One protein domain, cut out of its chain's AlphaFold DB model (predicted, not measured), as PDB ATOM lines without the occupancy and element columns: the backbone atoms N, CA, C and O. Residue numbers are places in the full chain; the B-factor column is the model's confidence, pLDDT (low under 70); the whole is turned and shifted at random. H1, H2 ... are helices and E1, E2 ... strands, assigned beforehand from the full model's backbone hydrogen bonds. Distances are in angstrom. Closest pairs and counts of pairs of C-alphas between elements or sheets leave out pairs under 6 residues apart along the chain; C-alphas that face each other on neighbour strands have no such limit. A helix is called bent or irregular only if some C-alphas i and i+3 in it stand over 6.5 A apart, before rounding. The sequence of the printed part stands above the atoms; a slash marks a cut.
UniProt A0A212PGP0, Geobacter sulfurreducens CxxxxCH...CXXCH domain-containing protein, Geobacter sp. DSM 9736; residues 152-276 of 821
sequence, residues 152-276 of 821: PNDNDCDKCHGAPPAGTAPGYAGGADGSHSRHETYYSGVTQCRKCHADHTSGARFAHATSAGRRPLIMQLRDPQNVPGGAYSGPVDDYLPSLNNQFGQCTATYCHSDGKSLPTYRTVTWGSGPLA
ATOM      1  N   PRO A 152      -3.632  41.167  36.615       72.62
ATOM      2  CA  PRO A 152      -2.735  40.716  35.548       72.62
ATOM      3  C   PRO A 152      -1.535  41.626  35.227       72.62
ATOM      4  O   PRO A 152      -0.590  41.145  34.607       72.62
ATOM      5  N   ASN A 153      -1.559  42.897  35.628       74.94
ATOM      6  CA  ASN A 153      -0.489  43.876  35.422       74.94
ATOM      7  C   ASN A 153       0.357  44.109  36.693       74.94
ATOM      8  O   ASN A 153       1.511  44.509  36.577       74.94
ATOM      9  N   ASP A 154      -0.186  43.841  37.886       80.75
ATOM     10  CA  ASP A 154       0.506  43.907  39.187       80.75
ATOM     11  C   ASP A 154       0.514  42.522  39.859       80.75
ATOM     12  O   ASP A 154      -0.325  42.189  40.710       80.75
ATOM     13  N   ASN A 155       1.450  41.673  39.417       78.25
ATOM     14  CA  ASN A 155       1.671  40.341  39.970       78.25
ATOM     15  C   ASN A 155       3.125  39.868  39.870       78.25
ATOM     16  O   ASN A 155       3.850  40.242  38.956       78.25
ATOM     17  N   ASP A 156       3.491  38.963  40.777       80.44
ATOM     18  CA  ASP A 156       4.827  38.369  40.898       80.44
ATOM     19  C   ASP A 156       4.907  36.936  40.325       80.44
ATOM     20  O   ASP A 156       5.671  36.098  40.811       80.44
ATOM     21  N   CYS A 157       4.091  36.590  39.318       74.06
ATOM     22  CA  CYS A 157       4.120  35.238  38.733       74.06
ATOM     23  C   CYS A 157       5.473  34.927  38.065       74.06
ATOM     24  O   CYS A 157       5.935  33.783  38.074       74.06
ATOM     25  N   ASP A 158       6.125  35.957  37.519       73.50
ATOM     26  CA  ASP A 158       7.442  35.882  36.886       73.50
ATOM     27  C   ASP A 158       8.550  35.468  37.865       73.50
ATOM     28  O   ASP A 158       9.528  34.855  37.442       73.50
ATOM     29  N   LYS A 159       8.376  35.731  39.169       75.62
ATOM     30  CA  LYS A 159       9.362  35.404  40.212       75.62
ATOM     31  C   LYS A 159       9.566  33.908  40.427       75.62
ATOM     32  O   LYS A 159      10.578  33.536  41.009       75.62
ATOM     33  N   CYS A 160       8.626  33.067  39.988       71.56
ATOM     34  CA  CYS A 160       8.729  31.614  40.139       71.56
ATOM     35  C   CYS A 160       9.123  30.899  38.837       71.56
ATOM     36  O   CYS A 160      10.024  30.069  38.876       71.56
ATOM     37  N   HIS A 161       8.485  31.199  37.696       68.06
ATOM     38  CA  HIS A 161       8.699  30.438  36.447       68.06
ATOM     39  C   HIS A 161       8.795  31.275  35.166       68.06
ATOM     40  O   HIS A 161       8.842  30.703  34.080       68.06
ATOM     41  N   GLY A 162       8.818  32.607  35.253       66.94
ATOM     42  CA  GLY A 162       8.518  33.465  34.102       66.94
ATOM     43  C   GLY A 162       7.019  33.459  33.760       66.94
ATOM     44  O   GLY A 162       6.295  32.507  34.053       66.94
ATOM     45  N   ALA A 163       6.524  34.550  33.174       64.81
ATOM     46  CA  ALA A 163       5.106  34.731  32.862       64.81
ATOM     47  C   ALA A 163       4.937  35.279  31.427       64.81
ATOM     48  O   ALA A 163       5.065  36.489  31.234       64.81
ATOM     49  N   PRO A 164       4.677  34.422  30.415       65.69
ATOM     50  CA  PRO A 164       4.501  32.961  30.487       65.69
ATOM     51  C   PRO A 164       5.813  32.207  30.800       65.69
ATOM     52  O   PRO A 164       6.898  32.761  30.594       65.69
ATOM     53  N   PRO A 165       5.751  30.933  31.241       67.88
ATOM     54  CA  PRO A 165       6.947  30.134  31.496       67.88
ATOM     55  C   PRO A 165       7.694  29.809  30.194       67.88
ATOM     56  O   PRO A 165       7.347  28.872  29.477       67.88
ATOM     57  N   ALA A 166       8.684  30.629  29.835       59.62
ATOM     58  CA  ALA A 166       9.347  30.595  28.527       59.62
ATOM     59  C   ALA A 166      10.698  29.857  28.514       59.62
ATOM     60  O   ALA A 166      11.376  29.862  27.490       59.62
ATOM     61  N   GLY A 167      11.119  29.241  29.623       55.69
ATOM     62  CA  GLY A 167      12.379  28.487  29.654       55.69
ATOM     63  C   GLY A 167      13.667  29.334  29.757       55.69
ATOM     64  O   GLY A 167      14.749  28.762  29.720       55.69
ATOM     65  N   THR A 168      13.589  30.668  29.892       46.94
ATOM     66  CA  THR A 168      14.752  31.581  29.749       46.94
ATOM     67  C   THR A 168      15.121  32.415  30.988       46.94
ATOM     68  O   THR A 168      15.987  33.287  30.897       46.94
ATOM     69  N   ALA A 169      14.492  32.191  32.146       50.97
ATOM     70  CA  ALA A 169      14.800  32.953  33.362       50.97
ATOM     71  C   ALA A 169      16.126  32.494  34.029       50.97
ATOM     72  O   ALA A 169      16.490  31.328  33.901       50.97
ATOM     73  N   PRO A 170      16.834  33.362  34.791       44.22
ATOM     74  CA  PRO A 170      18.052  33.001  35.542       44.22
ATOM     75  C   PRO A 170      17.845  32.021  36.721       44.22
ATOM     76  O   PRO A 170      18.798  31.709  37.429       44.22
ATOM     77  N   GLY A 171      16.611  31.559  36.943       54.59
ATOM     78  CA  GLY A 171      16.205  30.492  37.866       54.59
ATOM     79  C   GLY A 171      15.240  29.538  37.153       54.59
ATOM     80  O   GLY A 171      14.925  29.778  35.987       54.59
ATOM     81  N   TYR A 172      14.793  28.459  37.816       52.41
ATOM     82  CA  TYR A 172      14.015  27.383  37.180       52.41
ATOM     83  C   TYR A 172      12.940  27.904  36.227       52.41
ATOM     84  O   TYR A 172      11.918  28.474  36.620       52.41
ATOM     85  N   ALA A 173      13.183  27.674  34.947       51.59
ATOM     86  CA  ALA A 173      12.313  28.130  33.901       51.59
ATOM     87  C   ALA A 173      11.400  26.966  33.520       51.59
ATOM     88  O   ALA A 173      11.728  26.136  32.671       51.59
ATOM     89  N   GLY A 174      10.254  26.883  34.200       56.03
ATOM     90  CA  GLY A 174       9.182  25.986  33.786       56.03
ATOM     91  C   GLY A 174       8.939  26.126  32.276       56.03
ATOM     92  O   GLY A 174       8.973  27.229  31.729       56.03
ATOM     93  N   GLY A 175       8.737  25.001  31.582       58.66
ATOM     94  CA  GLY A 175       8.494  24.992  30.133       58.66
ATOM     95  C   GLY A 175       9.734  24.909  29.235       58.66
ATOM     96  O   GLY A 175       9.676  25.422  28.118       58.66
ATOM     97  N   ALA A 176      10.803  24.243  29.692       53.09
ATOM     98  CA  ALA A 176      12.127  24.116  29.054       53.09
ATOM     99  C   ALA A 176      12.170  23.765  27.545       53.09
ATOM    100  O   ALA A 176      13.191  23.993  26.904       53.09
ATOM    101  N   ASP A 177      11.072  23.314  26.938       62.91
ATOM    102  CA  ASP A 177      11.052  22.860  25.541       62.91
ATOM    103  C   ASP A 177      10.441  23.866  24.543       62.91
ATOM    104  O   ASP A 177      10.061  23.513  23.422       62.91
ATOM    105  N   GLY A 178      10.252  25.129  24.948       72.75
ATOM    106  CA  GLY A 178       9.746  26.202  24.075       72.75
ATOM    107  C   GLY A 178       8.279  26.051  23.641       72.75
ATOM    108  O   GLY A 178       7.773  26.854  22.853       72.75
ATOM    109  N   SER A 179       7.564  25.044  24.155       82.81
ATOM    110  CA  SER A 179       6.153  24.795  23.828       82.81
ATOM    111  C   SER A 179       5.239  25.922  24.318       82.81
ATOM    112  O   SER A 179       4.332  26.309  23.582       82.81
ATOM    113  N   HIS A 180       5.499  26.525  25.485       82.19
ATOM    114  CA  HIS A 180       4.768  27.721  25.928       82.19
ATOM    115  C   HIS A 180       4.954  28.890  24.965       82.19
ATOM    116  O   HIS A 180       3.962  29.453  24.518       82.19
ATOM    117  N   SER A 181       6.191  29.199  24.562       80.19
ATOM    118  CA  SER A 181       6.477  30.289  23.620       80.19
ATOM    119  C   SER A 181       5.712  30.142  22.303       80.19
ATOM    120  O   SER A 181       5.323  31.139  21.705       80.19
ATOM    121  N   ARG A 182       5.445  28.907  21.856       81.94
ATOM    122  CA  ARG A 182       4.611  28.646  20.672       81.94
ATOM    123  C   ARG A 182       3.136  28.938  20.924       81.94
ATOM    124  O   ARG A 182       2.510  29.590  20.095       81.94
ATOM    125  N   HIS A 183       2.584  28.490  22.047       84.94
ATOM    126  CA  HIS A 183       1.187  28.771  22.397       84.94
ATOM    127  C   HIS A 183       0.956  30.263  22.665       84.94
ATOM    128  O   HIS A 183      -0.087  30.792  22.285       84.94
ATOM    129  N   GLU A 184       1.964  30.957  23.192       81.44
ATOM    130  CA  GLU A 184       1.951  32.403  23.417       81.44
ATOM    131  C   GLU A 184       1.756  33.195  22.114       81.44
ATOM    132  O   GLU A 184       1.187  34.284  22.123       81.44
ATOM    133  N   THR A 185       2.151  32.632  20.961       82.62
ATOM    134  CA  THR A 185       1.885  33.263  19.653       82.62
ATOM    135  C   THR A 185       0.395  33.331  19.307       82.62
ATOM    136  O   THR A 185       0.003  34.162  18.489       82.62
ATOM    137  N   TYR A 186      -0.431  32.461  19.898       84.38
ATOM    138  CA  TYR A 186      -1.889  32.450  19.735       84.38
ATOM    139  C   TYR A 186      -2.599  33.135  20.899       84.38
ATOM    140  O   TYR A 186      -3.579  33.846  20.687       84.38
ATOM    141  N   TYR A 187      -2.115  32.910  22.116       84.31
ATOM    142  CA  TYR A 187      -2.735  33.402  23.331       84.31
ATOM    143  C   TYR A 187      -1.679  33.999  24.250       84.31
ATOM    144  O   TYR A 187      -1.055  33.271  25.014       84.31
ATOM    145  N   SER A 188      -1.505  35.316  24.177       81.38
ATOM    146  CA  SER A 188      -0.505  36.018  24.972       81.38
ATOM    147  C   SER A 188      -1.036  36.552  26.303       81.38
ATOM    148  O   SER A 188      -2.190  36.972  26.426       81.38
ATOM    149  N   GLY A 189      -0.157  36.588  27.301       77.44
ATOM    150  CA  GLY A 189      -0.384  37.176  28.611       77.44
ATOM    151  C   GLY A 189      -0.959  36.213  29.650       77.44
ATOM    152  O   GLY A 189      -1.606  35.207  29.358       77.44
ATOM    153  N   VAL A 190      -0.780  36.576  30.921       73.81
ATOM    154  CA  VAL A 190      -1.089  35.724  32.086       73.81
ATOM    155  C   VAL A 190      -2.563  35.332  32.226       73.81
ATOM    156  O   VAL A 190      -2.889  34.320  32.841       73.81
ATOM    157  N   THR A 191      -3.478  36.098  31.628       78.00
ATOM    158  CA  THR A 191      -4.914  35.764  31.614       78.00
ATOM    159  C   THR A 191      -5.225  34.558  30.733       78.00
ATOM    160  O   THR A 191      -6.282  33.944  30.880       78.00
ATOM    161  N   GLN A 192      -4.309  34.198  29.830       83.31
ATOM    162  CA  GLN A 192      -4.472  33.089  28.904       83.31
ATOM    163  C   GLN A 192      -3.937  31.763  29.440       83.31
ATOM    164  O   GLN A 192      -4.253  30.725  28.868       83.31
ATOM    165  N   CYS A 193      -3.244  31.738  30.584       80.00
ATOM    166  CA  CYS A 193      -2.835  30.487  31.238       80.00
ATOM    167  C   CYS A 193      -4.031  29.551  31.466       80.00
ATOM    168  O   CYS A 193      -3.918  28.333  31.320       80.00
ATOM    169  N   ARG A 194      -5.215  30.129  31.726       83.81
ATOM    170  CA  ARG A 194      -6.476  29.392  31.889       83.81
ATOM    171  C   ARG A 194      -6.890  28.575  30.660       83.81
ATOM    172  O   ARG A 194      -7.793  27.756  30.766       83.81
ATOM    173  N   LYS A 195      -6.286  28.818  29.487       87.69
ATOM    174  CA  LYS A 195      -6.497  28.016  28.273       87.69
ATOM    175  C   LYS A 195      -5.996  26.584  28.431       87.69
ATOM    176  O   LYS A 195      -6.542  25.696  27.786       87.69
ATOM    177  N   CYS A 196      -4.997  26.367  29.282       85.62
ATOM    178  CA  CYS A 196      -4.404  25.050  29.509       85.62
ATOM    179  C   CYS A 196      -4.414  24.630  30.981       85.62
ATOM    180  O   CYS A 196      -4.385  23.435  31.270       85.62
ATOM    181  N   HIS A 197      -4.476  25.587  31.903       82.38
ATOM    182  CA  HIS A 197      -4.451  25.355  33.342       82.38
ATOM    183  C   HIS A 197      -5.768  25.758  34.003       82.38
ATOM    184  O   HIS A 197      -6.589  26.474  33.425       82.38
ATOM    185  N   ALA A 198      -5.968  25.329  35.248       79.88
ATOM    186  CA  ALA A 198      -7.006  25.920  36.083       79.88
ATOM    187  C   ALA A 198      -6.802  27.441  36.215       79.88
ATOM    188  O   ALA A 198      -5.677  27.942  36.275       79.88
ATOM    189  N   ASP A 199      -7.906  28.184  36.261       75.44
ATOM    190  CA  ASP A 199      -7.859  29.626  36.474       75.44
ATOM    191  C   ASP A 199      -7.521  29.916  37.945       75.44
ATOM    192  O   ASP A 199      -8.344  29.709  38.836       75.44
ATOM    193  N   HIS A 200      -6.298  30.380  38.199       70.44
ATOM    194  CA  HIS A 200      -5.810  30.711  39.540       70.44
ATOM    195  C   HIS A 200      -6.021  32.187  39.923       70.44
ATOM    196  O   HIS A 200      -5.562  32.617  40.984       70.44
ATOM    197  N   THR A 201      -6.727  32.975  39.100       66.38
ATOM    198  CA  THR A 201      -7.060  34.377  39.423       66.38
ATOM    199  C   THR A 201      -8.120  34.485  40.529       66.38
ATOM    200  O   THR A 201      -8.142  35.463  41.286       66.38
ATOM    201  N   SER A 202      -8.928  33.430  40.703       60.78
ATOM    202  CA  SER A 202      -9.883  33.251  41.801       60.78
ATOM    203  C   SER A 202      -9.559  31.970  42.594       60.78
ATOM    204  O   SER A 202      -9.429  30.896  42.018       60.78
ATOM    205  N   GLY A 203      -9.362  32.075  43.917       63.75
ATOM    206  CA  GLY A 203      -9.014  30.939  44.795       63.75
ATOM    207  C   GLY A 203      -7.606  30.998  45.417       63.75
ATOM    208  O   GLY A 203      -7.051  32.078  45.620       63.75
ATOM    209  N   ALA A 204      -7.041  29.835  45.771       60.91
ATOM    210  CA  ALA A 204      -5.740  29.712  46.442       60.91
ATOM    211  C   ALA A 204      -4.571  30.000  45.478       60.91
ATOM    212  O   ALA A 204      -4.026  29.106  44.826       60.91
ATOM    213  N   ARG A 205      -4.195  31.276  45.381       70.06
ATOM    214  CA  ARG A 205      -3.013  31.753  44.646       70.06
ATOM    215  C   ARG A 205      -1.753  31.069  45.200       70.06
ATOM    216  O   ARG A 205      -1.659  30.852  46.404       70.06
ATOM    217  N   PHE A 206      -0.809  30.692  44.331       66.88
ATOM    218  CA  PHE A 206       0.429  29.970  44.698       66.88
ATOM    219  C   PHE A 206       0.220  28.588  45.362       66.88
ATOM    220  O   PHE A 206       1.107  28.075  46.050       66.88
ATOM    221  N   ALA A 207      -0.942  27.949  45.163       65.12
ATOM    222  CA  ALA A 207      -1.290  26.685  45.826       65.12
ATOM    223  C   ALA A 207      -0.317  25.522  45.567       65.12
ATOM    224  O   ALA A 207      -0.167  24.676  46.448       65.12
ATOM    225  N   HIS A 208       0.323  25.454  44.394       65.31
ATOM    226  CA  HIS A 208       1.308  24.407  44.098       65.31
ATOM    227  C   HIS A 208       2.716  24.749  44.624       65.31
ATOM    228  O   HIS A 208       3.480  23.837  44.923       65.31
ATOM    229  N   ALA A 209       3.045  26.037  44.812       61.75
ATOM    230  CA  ALA A 209       4.302  26.472  45.432       61.75
ATOM    231  C   ALA A 209       4.290  26.191  46.946       61.75
ATOM    232  O   ALA A 209       5.198  25.581  47.493       61.75
ATOM    233  N   THR A 210       3.185  26.510  47.623       59.56
ATOM    234  CA  THR A 210       3.006  26.272  49.073       59.56
ATOM    235  C   THR A 210       2.827  24.795  49.459       59.56
ATOM    236  O   THR A 210       2.676  24.462  50.633       59.56
ATOM    237  N   SER A 211       2.811  23.879  48.491       61.81
ATOM    238  CA  SER A 211       2.694  22.428  48.705       61.81
ATOM    239  C   SER A 211       3.515  21.658  47.670       61.81
ATOM    240  O   SER A 211       3.067  20.631  47.157       61.81
ATOM    241  N   ALA A 212       4.689  22.187  47.325       56.44
ATOM    242  CA  ALA A 212       5.526  21.656  46.260       56.44
ATOM    243  C   ALA A 212       5.814  20.153  46.418       56.44
ATOM    244  O   ALA A 212       6.175  19.701  47.504       56.44
ATOM    245  N   GLY A 213       5.596  19.378  45.348       57.53
ATOM    246  CA  GLY A 213       5.725  17.914  45.346       57.53
ATOM    247  C   GLY A 213       4.572  17.157  46.025       57.53
ATOM    248  O   GLY A 213       4.608  15.936  46.116       57.53
ATOM    249  N   ARG A 214       3.542  17.858  46.523       61.22
ATOM    250  CA  ARG A 214       2.343  17.267  47.157       61.22
ATOM    251  C   ARG A 214       1.027  17.741  46.533       61.22
ATOM    252  O   ARG A 214      -0.037  17.249  46.906       61.22
ATOM    253  N   ARG A 215       1.077  18.702  45.605       70.56
ATOM    254  CA  ARG A 215      -0.076  19.179  44.831       70.56
ATOM    255  C   ARG A 215       0.225  19.121  43.331       70.56
ATOM    256  O   ARG A 215       1.071  19.892  42.887       70.56
ATOM    257  N   PRO A 216      -0.470  18.270  42.557       74.12
ATOM    258  CA  PRO A 216      -0.275  18.201  41.115       74.12
ATOM    259  C   PRO A 216      -0.720  19.496  40.421       74.12
ATOM    260  O   PRO A 216      -1.675  20.156  40.847       74.12
ATOM    261  N   LEU A 217      -0.051  19.836  39.320       76.94
ATOM    262  CA  LEU A 217      -0.500  20.812  38.338       76.94
ATOM    263  C   LEU A 217      -1.885  20.412  37.819       76.94
ATOM    264  O   LEU A 217      -2.158  19.251  37.515       76.94
ATOM    265  N   ILE A 218      -2.776  21.392  37.690       79.12
ATOM    266  CA  ILE A 218      -4.121  21.155  37.166       79.12
ATOM    267  C   ILE A 218      -4.122  21.531  35.690       79.12
ATOM    268  O   ILE A 218      -4.208  22.711  35.342       79.12
ATOM    269  N   MET A 219      -4.027  20.518  34.831       85.38
ATOM    270  CA  MET A 219      -4.183  20.668  33.387       85.38
ATOM    271  C   MET A 219      -5.668  20.608  33.026       85.38
ATOM    272  O   MET A 219      -6.321  19.579  33.178       85.38
ATOM    273  N   GLN A 220      -6.200  21.722  32.533       88.19
ATOM    274  CA  GLN A 220      -7.560  21.832  32.030       88.19
ATOM    275  C   GLN A 220      -7.519  22.549  30.684       88.19
ATOM    276  O   GLN A 220      -7.621  23.772  30.608       88.19
ATOM    277  N   LEU A 221      -7.344  21.767  29.622       91.00
ATOM    278  CA  LEU A 221      -7.331  22.274  28.255       91.00
ATOM    279  C   LEU A 221      -8.703  22.853  27.903       91.00
ATOM    280  O   LEU A 221      -9.740  22.271  28.232       91.00
ATOM    281  N   ARG A 222      -8.711  24.018  27.257       90.38
ATOM    282  CA  ARG A 222      -9.919  24.734  26.857       90.38
ATOM    283  C   ARG A 222      -9.817  25.241  25.434       90.38
ATOM    284  O   ARG A 222      -8.745  25.539  24.917       90.38
ATOM    285  N   ASP A 223     -10.977  25.401  24.825       89.75
ATOM    286  CA  ASP A 223     -11.109  26.002  23.509       89.75
ATOM    287  C   ASP A 223     -11.040  27.560  23.562       89.75
ATOM    288  O   ASP A 223     -10.908  28.173  24.638       89.75
ATOM    289  N   PRO A 224     -11.112  28.257  22.413       88.31
ATOM    290  CA  PRO A 224     -11.116  29.721  22.368       88.31
ATOM    291  C   PRO A 224     -12.261  30.357  23.168       88.31
ATOM    292  O   PRO A 224     -12.076  31.438  23.728       88.31
ATOM    293  N   GLN A 225     -13.396  29.669  23.304       89.19
ATOM    294  CA  GLN A 225     -14.557  30.081  24.096       89.19
ATOM    295  C   GLN A 225     -14.442  29.710  25.591       89.19
ATOM    296  O   GLN A 225     -15.355  29.987  26.364       89.19
ATOM    297  N   ASN A 226     -13.297  29.169  26.029       88.19
ATOM    298  CA  ASN A 226     -13.007  28.711  27.394       88.19
ATOM    299  C   ASN A 226     -13.820  27.487  27.853       88.19
ATOM    300  O   ASN A 226     -13.921  27.233  29.059       88.19
ATOM    301  N   VAL A 227     -14.358  26.701  26.923       90.38
ATOM    302  CA  VAL A 227     -15.020  25.432  27.238       90.38
ATOM    303  C   VAL A 227     -13.950  24.351  27.432       90.38
ATOM    304  O   VAL A 227     -13.101  24.195  26.551       90.38
ATOM    305  N   PRO A 228     -13.945  23.616  28.564       91.06
ATOM    306  CA  PRO A 228     -13.024  22.501  28.775       91.06
ATOM    307  C   PRO A 228     -13.167  21.411  27.707       91.06
ATOM    308  O   PRO A 228     -14.283  21.003  27.387       91.06
ATOM    309  N   GLY A 229     -12.044  20.916  27.189       90.12
ATOM    310  CA  GLY A 229     -12.009  19.845  26.196       90.12
ATOM    311  C   GLY A 229     -10.588  19.384  25.865       90.12
ATOM    312  O   GLY A 229      -9.672  20.197  25.760       90.12
ATOM    313  N   GLY A 230     -10.428  18.074  25.676       92.50
ATOM    314  CA  GLY A 230      -9.135  17.416  25.481       92.50
ATOM    315  C   GLY A 230      -8.522  16.887  26.781       92.50
ATOM    316  O   GLY A 230      -9.079  17.062  27.865       92.50
ATOM    317  N   ALA A 231      -7.377  16.218  26.665       92.62
ATOM    318  CA  ALA A 231      -6.651  15.643  27.795       92.62
ATOM    319  C   ALA A 231      -5.130  15.746  27.612       92.62
ATOM    320  O   ALA A 231      -4.632  15.676  26.487       92.62
ATOM    321  N   TYR A 232      -4.411  15.870  28.732       92.12
ATOM    322  CA  TYR A 232      -2.955  15.764  28.819       92.12
ATOM    323  C   TYR A 232      -2.594  14.501  29.604       92.12
ATOM    324  O   TYR A 232      -3.112  14.298  30.698       92.12
ATOM    325  N   SER A 233      -1.741  13.647  29.039       92.38
ATOM    326  CA  SER A 233      -1.420  12.331  29.616       92.38
ATOM    327  C   SER A 233      -0.135  12.288  30.450       92.38
ATOM    328  O   SER A 233       0.275  11.203  30.854       92.38
ATOM    329  N   GLY A 234       0.562  13.415  30.605       88.00
ATOM    330  CA  GLY A 234       1.860  13.459  31.279       88.00
ATOM    331  C   GLY A 234       1.713  13.564  32.794       88.00
ATOM    332  O   GLY A 234       0.632  13.924  33.273       88.00
ATOM    333  N   PRO A 235       2.789  13.288  33.546       84.81
ATOM    334  CA  PRO A 235       2.824  13.590  34.965       84.81
ATOM    335  C   PRO A 235       2.597  15.089  35.206       84.81
ATOM    336  O   PRO A 235       2.789  15.937  34.331       84.81
ATOM    337  N   VAL A 236       2.070  15.394  36.387       81.44
ATOM    338  CA  VAL A 236       1.668  16.750  36.792       81.44
ATOM    339  C   VAL A 236       2.294  17.152  38.127       81.44
ATOM    340  O   VAL A 236       2.060  18.247  38.621       81.44
ATOM    341  N   ASP A 237       3.092  16.284  38.727       79.31
ATOM    342  CA  ASP A 237       3.781  16.456  40.003       79.31
ATOM    343  C   ASP A 237       5.316  16.447  39.866       79.31
ATOM    344  O   ASP A 237       6.024  16.602  40.858       79.31
ATOM    345  N   ASP A 238       5.833  16.364  38.639       78.44
ATOM    346  CA  ASP A 238       7.250  16.345  38.267       78.44
ATOM    347  C   ASP A 238       7.745  17.723  37.797       78.44
ATOM    348  O   ASP A 238       8.429  17.858  36.795       78.44
ATOM    349  N   TYR A 239       7.367  18.789  38.499       75.81
ATOM    350  CA  TYR A 239       7.666  20.166  38.082       75.81
ATOM    351  C   TYR A 239       8.854  20.804  38.815       75.81
ATOM    352  O   TYR A 239       9.050  22.013  38.693       75.81
ATOM    353  N   LEU A 240       9.616  20.048  39.611       77.81
ATOM    354  CA  LEU A 240      10.814  20.553  40.292       77.81
ATOM    355  C   LEU A 240      12.067  20.324  39.425       77.81
ATOM    356  O   LEU A 240      12.164  19.267  38.810       77.81
ATOM    357  N   PRO A 241      13.045  21.252  39.406       77.38
ATOM    358  CA  PRO A 241      14.277  21.118  38.613       77.38
ATOM    359  C   PRO A 241      15.060  19.825  38.829       77.38
ATOM    360  O   PRO A 241      15.674  19.309  37.899       77.38
ATOM    361  N   SER A 242      15.100  19.344  40.069       80.19
ATOM    362  CA  SER A 242      15.826  18.137  40.460       80.19
ATOM    363  C   SER A 242      15.121  16.836  40.075       80.19
ATOM    364  O   SER A 242      15.727  15.766  40.179       80.19
ATOM    365  N   LEU A 243      13.854  16.902  39.656       79.25
ATOM    366  CA  LEU A 243      13.095  15.749  39.194       79.25
ATOM    367  C   LEU A 243      13.340  15.513  37.698       79.25
ATOM    368  O   LEU A 243      13.729  16.403  36.946       79.25
ATOM    369  N   ASN A 244      13.138  14.269  37.263       76.69
ATOM    370  CA  ASN A 244      13.199  13.927  35.848       76.69
ATOM    371  C   ASN A 244      11.830  14.181  35.207       76.69
ATOM    372  O   ASN A 244      10.953  13.319  35.271       76.69
ATOM    373  N   ASN A 245      11.665  15.365  34.623       74.69
ATOM    374  CA  ASN A 245      10.393  15.814  34.066       74.69
ATOM    375  C   ASN A 245      10.071  15.030  32.785       74.69
ATOM    376  O   ASN A 245      10.854  15.032  31.831       74.69
ATOM    377  N   GLN A 246       8.918  14.367  32.742       81.19
ATOM    378  CA  GLN A 246       8.439  13.632  31.575       81.19
ATOM    379  C   GLN A 246       7.272  14.370  30.923       81.19
ATOM    380  O   GLN A 246       6.337  14.823  31.577       81.19
ATOM    381  N   PHE A 247       7.283  14.450  29.595       84.56
ATOM    382  CA  PHE A 247       6.222  15.130  28.863       84.56
ATOM    383  C   PHE A 247       5.132  14.179  28.371       84.56
ATOM    384  O   PHE A 247       5.387  13.062  27.919       84.56
ATOM    385  N   GLY A 248       3.891  14.653  28.452       87.94
ATOM    386  CA  GLY A 248       2.692  13.938  28.037       87.94
ATOM    387  C   GLY A 248       2.199  14.285  26.640       87.94
ATOM    388  O   GLY A 248       2.677  15.214  25.989       87.94
ATOM    389  N   GLN A 249       1.174  13.557  26.203       92.25
ATOM    390  CA  GLN A 249       0.474  13.796  24.946       92.25
ATOM    391  C   GLN A 249      -0.797  14.612  25.174       92.25
ATOM    392  O   GLN A 249      -1.571  14.335  26.092       92.25
ATOM    393  N   CYS A 250      -1.026  15.588  24.302       91.81
ATOM    394  CA  CYS A 250      -2.273  16.330  24.185       91.81
ATOM    395  C   CYS A 250      -3.190  15.620  23.181       91.81
ATOM    396  O   CYS A 250      -2.839  15.505  22.004       91.81
ATOM    397  N   THR A 251      -4.365  15.173  23.627       94.69
ATOM    398  CA  THR A 251      -5.356  14.447  22.810       94.69
ATOM    399  C   THR A 251      -6.711  15.147  22.824       94.69
ATOM    400  O   THR A 251      -7.057  15.820  23.793       94.69
ATOM    401  N   ALA A 252      -7.482  14.996  21.739       92.75
ATOM    402  CA  ALA A 252      -8.820  15.590  21.575       92.75
ATOM    403  C   ALA A 252      -8.885  17.117  21.831       92.75
ATOM    404  O   ALA A 252      -9.926  17.665  22.191       92.75
ATOM    405  N   THR A 253      -7.763  17.816  21.640       91.19
ATOM    406  CA  THR A 253      -7.641  19.260  21.862       91.19
ATOM    407  C   THR A 253      -8.083  20.025  20.621       91.19
ATOM    408  O   THR A 253      -7.487  19.868  19.558       91.19
ATOM    409  N   TYR A 254      -9.074  20.913  20.747       91.12
ATOM    410  CA  TYR A 254      -9.610  21.692  19.620       91.12
ATOM    411  C   TYR A 254      -8.539  22.437  18.803       91.12
ATOM    412  O   TYR A 254      -8.557  22.368  17.576       91.12
ATOM    413  N   CYS A 255      -7.569  23.084  19.455       88.38
ATOM    414  CA  CYS A 255      -6.485  23.800  18.767       88.38
ATOM    415  C   CYS A 255      -5.561  22.882  17.941       88.38
ATOM    416  O   CYS A 255      -4.816  23.372  17.102       88.38
ATOM    417  N   HIS A 256      -5.602  21.567  18.169       90.88
ATOM    418  CA  HIS A 256      -4.887  20.553  17.387       90.88
ATOM    419  C   HIS A 256      -5.823  19.811  16.418       90.88
ATOM    420  O   HIS A 256      -5.501  18.713  15.970       90.88
ATOM    421  N   SER A 257      -7.002  20.360  16.121       91.06
ATOM    422  CA  SER A 257      -7.919  19.792  15.131       91.06
ATOM    423  C   SER A 257      -7.702  20.363  13.731       91.06
ATOM    424  O   SER A 257      -7.049  21.389  13.553       91.06
ATOM    425  N   ASP A 258      -8.305  19.720  12.735       88.31
ATOM    426  CA  ASP A 258      -8.426  20.240  11.372       88.31
ATOM    427  C   ASP A 258      -9.618  21.199  11.178       88.31
ATOM    428  O   ASP A 258     -10.004  21.472  10.039       88.31
ATOM    429  N   GLY A 259     -10.230  21.697  12.262       86.94
ATOM    430  CA  GLY A 259     -11.254  22.750  12.236       86.94
ATOM    431  C   GLY A 259     -12.552  22.417  11.487       86.94
ATOM    432  O   GLY A 259     -13.387  23.301  11.296       86.94
ATOM    433  N   LYS A 260     -12.748  21.169  11.040       85.56
ATOM    434  CA  LYS A 260     -13.965  20.737  10.337       85.56
ATOM    435  C   LYS A 260     -15.148  20.608  11.300       85.56
ATOM    436  O   LYS A 260     -14.976  20.469  12.507       85.56
ATOM    437  N   SER A 261     -16.367  20.577  10.749       81.94
ATOM    438  CA  SER A 261     -17.591  20.302  11.523       81.94
ATOM    439  C   SER A 261     -17.537  18.957  12.258       81.94
ATOM    440  O   SER A 261     -18.063  18.838  13.361       81.94
ATOM    441  N   LEU A 262     -16.868  17.971  11.655       86.06
ATOM    442  CA  LEU A 262     -16.427  16.735  12.294       86.06
ATOM    443  C   LEU A 262     -14.894  16.767  12.380       86.06
ATOM    444  O   LEU A 262     -14.231  16.400  11.405       86.06
ATOM    445  N   PRO A 263     -14.329  17.271  13.491       87.56
ATOM    446  CA  PRO A 263     -12.902  17.524  13.595       87.56
ATOM    447  C   PRO A 263     -12.102  16.225  13.693       87.56
ATOM    448  O   PRO A 263     -12.431  15.324  14.464       87.56
ATOM    449  N   THR A 264     -10.995  16.169  12.961       90.94
ATOM    450  CA  THR A 264      -9.929  15.191  13.193       90.94
ATOM    451  C   THR A 264      -8.858  15.839  14.057       90.94
ATOM    452  O   THR A 264      -8.359  16.911  13.720       90.94
ATOM    453  N   TYR A 265      -8.504  15.199  15.170       91.69
ATOM    454  CA  TYR A 265      -7.529  15.722  16.126       91.69
ATOM    455  C   TYR A 265      -6.146  15.126  15.901       91.69
ATOM    456  O   TYR A 265      -6.000  13.920  15.702       91.69
ATOM    457  N   ARG A 266      -5.122  15.968  16.010       91.81
ATOM    458  CA  ARG A 266      -3.729  15.549  16.072       91.81
ATOM    459  C   ARG A 266      -3.313  15.353  17.513       91.81
ATOM    460  O   ARG A 266      -3.492  16.231  18.359       91.81
ATOM    461  N   THR A 267      -2.715  14.201  17.764       92.44
ATOM    462  CA  THR A 267      -2.052  13.931  19.030       92.44
ATOM    463  C   THR A 267      -0.651  14.514  18.966       92.44
ATOM    464  O   THR A 267       0.111  14.188  18.058       92.44
ATOM    465  N   VAL A 268      -0.333  15.409  19.899       90.19
ATOM    466  CA  VAL A 268       0.952  16.117  19.943       90.19
ATOM    467  C   VAL A 268       1.566  15.912  21.315       90.19
ATOM    468  O   VAL A 268       0.901  16.153  22.324       90.19
ATOM    469  N   THR A 269       2.819  15.475  21.361       89.50
ATOM    470  CA  THR A 269       3.567  15.357  22.614       89.50
ATOM    471  C   THR A 269       4.098  16.731  23.009       89.50
ATOM    472  O   THR A 269       4.647  17.466  22.185       89.50
ATOM    473  N   TRP A 270       3.926  17.117  24.271       86.44
ATOM    474  CA  TRP A 270       4.519  18.353  24.767       86.44
ATOM    475  C   TRP A 270       6.045  18.269  24.639       86.44
ATOM    476  O   TRP A 270       6.640  17.229  24.897       86.44
ATOM    477  N   GLY A 271       6.671  19.335  24.144       80.38
ATOM    478  CA  GLY A 271       8.113  19.360  23.899       80.38
ATOM    479  C   GLY A 271       8.604  18.705  22.598       80.38
ATOM    480  O   GLY A 271       9.723  18.977  22.173       80.38
ATOM    481  N   SER A 272       7.776  17.950  21.859       79.88
ATOM    482  CA  SER A 272       8.232  17.157  20.697       79.88
ATOM    483  C   SER A 272       8.442  17.926  19.379       79.88
ATOM    484  O   SER A 272       8.241  17.372  18.301       79.88
ATOM    485  N   GLY A 273       8.840  19.200  19.426       78.31
ATOM    486  CA  GLY A 273       8.997  20.031  18.221       78.31
ATOM    487  C   GLY A 273       7.667  20.558  17.643       78.31
ATOM    488  O   GLY A 273       6.594  20.212  18.139       78.31
ATOM    489  N   PRO A 274       7.708  21.520  16.702       80.81
ATOM    490  CA  PRO A 274       6.498  22.132  16.161       80.81
ATOM    491  C   PRO A 274       5.806  21.192  15.165       80.81
ATOM    492  O   PRO A 274       6.452  20.367  14.521       80.81
ATOM    493  N   LEU A 275       4.493  21.367  14.984       83.56
ATOM    494  CA  LEU A 275       3.818  20.864  13.785       83.56
ATOM    495  C   LEU A 275       4.435  21.515  12.536       83.56
ATOM    496  O   LEU A 275       5.102  22.550  12.641       83.56
ATOM    497  N   ALA A 276       4.205  20.921  11.361       85.31
ATOM    498  CA  ALA A 276       4.630  21.531  10.103       85.31
ATOM    499  C   ALA A 276       4.171  22.997  10.057       85.31
ATOM    500  O   ALA A 276       3.041  23.314  10.428       85.31
TER     501      ALA A 276
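What this domain is: This is residues 152 to 276 of the 821 residues of the protein "Geobacter sulfurreducens CxxxxCH...CXXCH domain-containing protein" of Geobacter sp. DSM 9736 (UniProt A0A212PGP0). What is the picture? Little regular structure: long loops make most of a compact body, with three short helices, H1 to H3, apart from strand E1, which lies between residues 231 to 232 and 268 to 269. What is printed? 125 residues, in order H1, H2, H3, E1, class mostly helix, only 19 in named elements; radius of gyration of the C-alphas 14.6 A, spans 43 by 31 by 25 A.

Where its parts are: Where are the helices? H1 is residues 158 to 161, from C-alpha 158 at (7.442, 35.882, 36.886); H2 is 179 to 184, 8.7 A long; H3 is 190 to 195, 10.2 A, only just irregular, with C-alphas 191 and 194 6.6 A apart. And the strand? E1, residues 249 to 251, ends at C-alpha 251 (-5.356, 14.447, 22.810).

How they stand to each other: What meets? H2 and H3 are near each other, closest C-alphas 8.5 A; E1 pairs with no named strand, but residues 250 to 251 pair antiparallel with 231 to 232. Helix backbones? O i to N i+4 pairs are within hydrogen-bond range throughout H2, 0 of 2 in H3, where 2 of 3 O i to N i+3 pairs are; H1 is too short.

The domain as a whole: How large? The farthest C-alphas, Pro 170 and Ser 261, are 44.8 A apart. Cuts, links, confidence? The printed part has no cut; links H1 to H2 and H3 to E1 are long; pLDDT is under 70 at residues 161 to 177, 201 to 204 and 206 to 214.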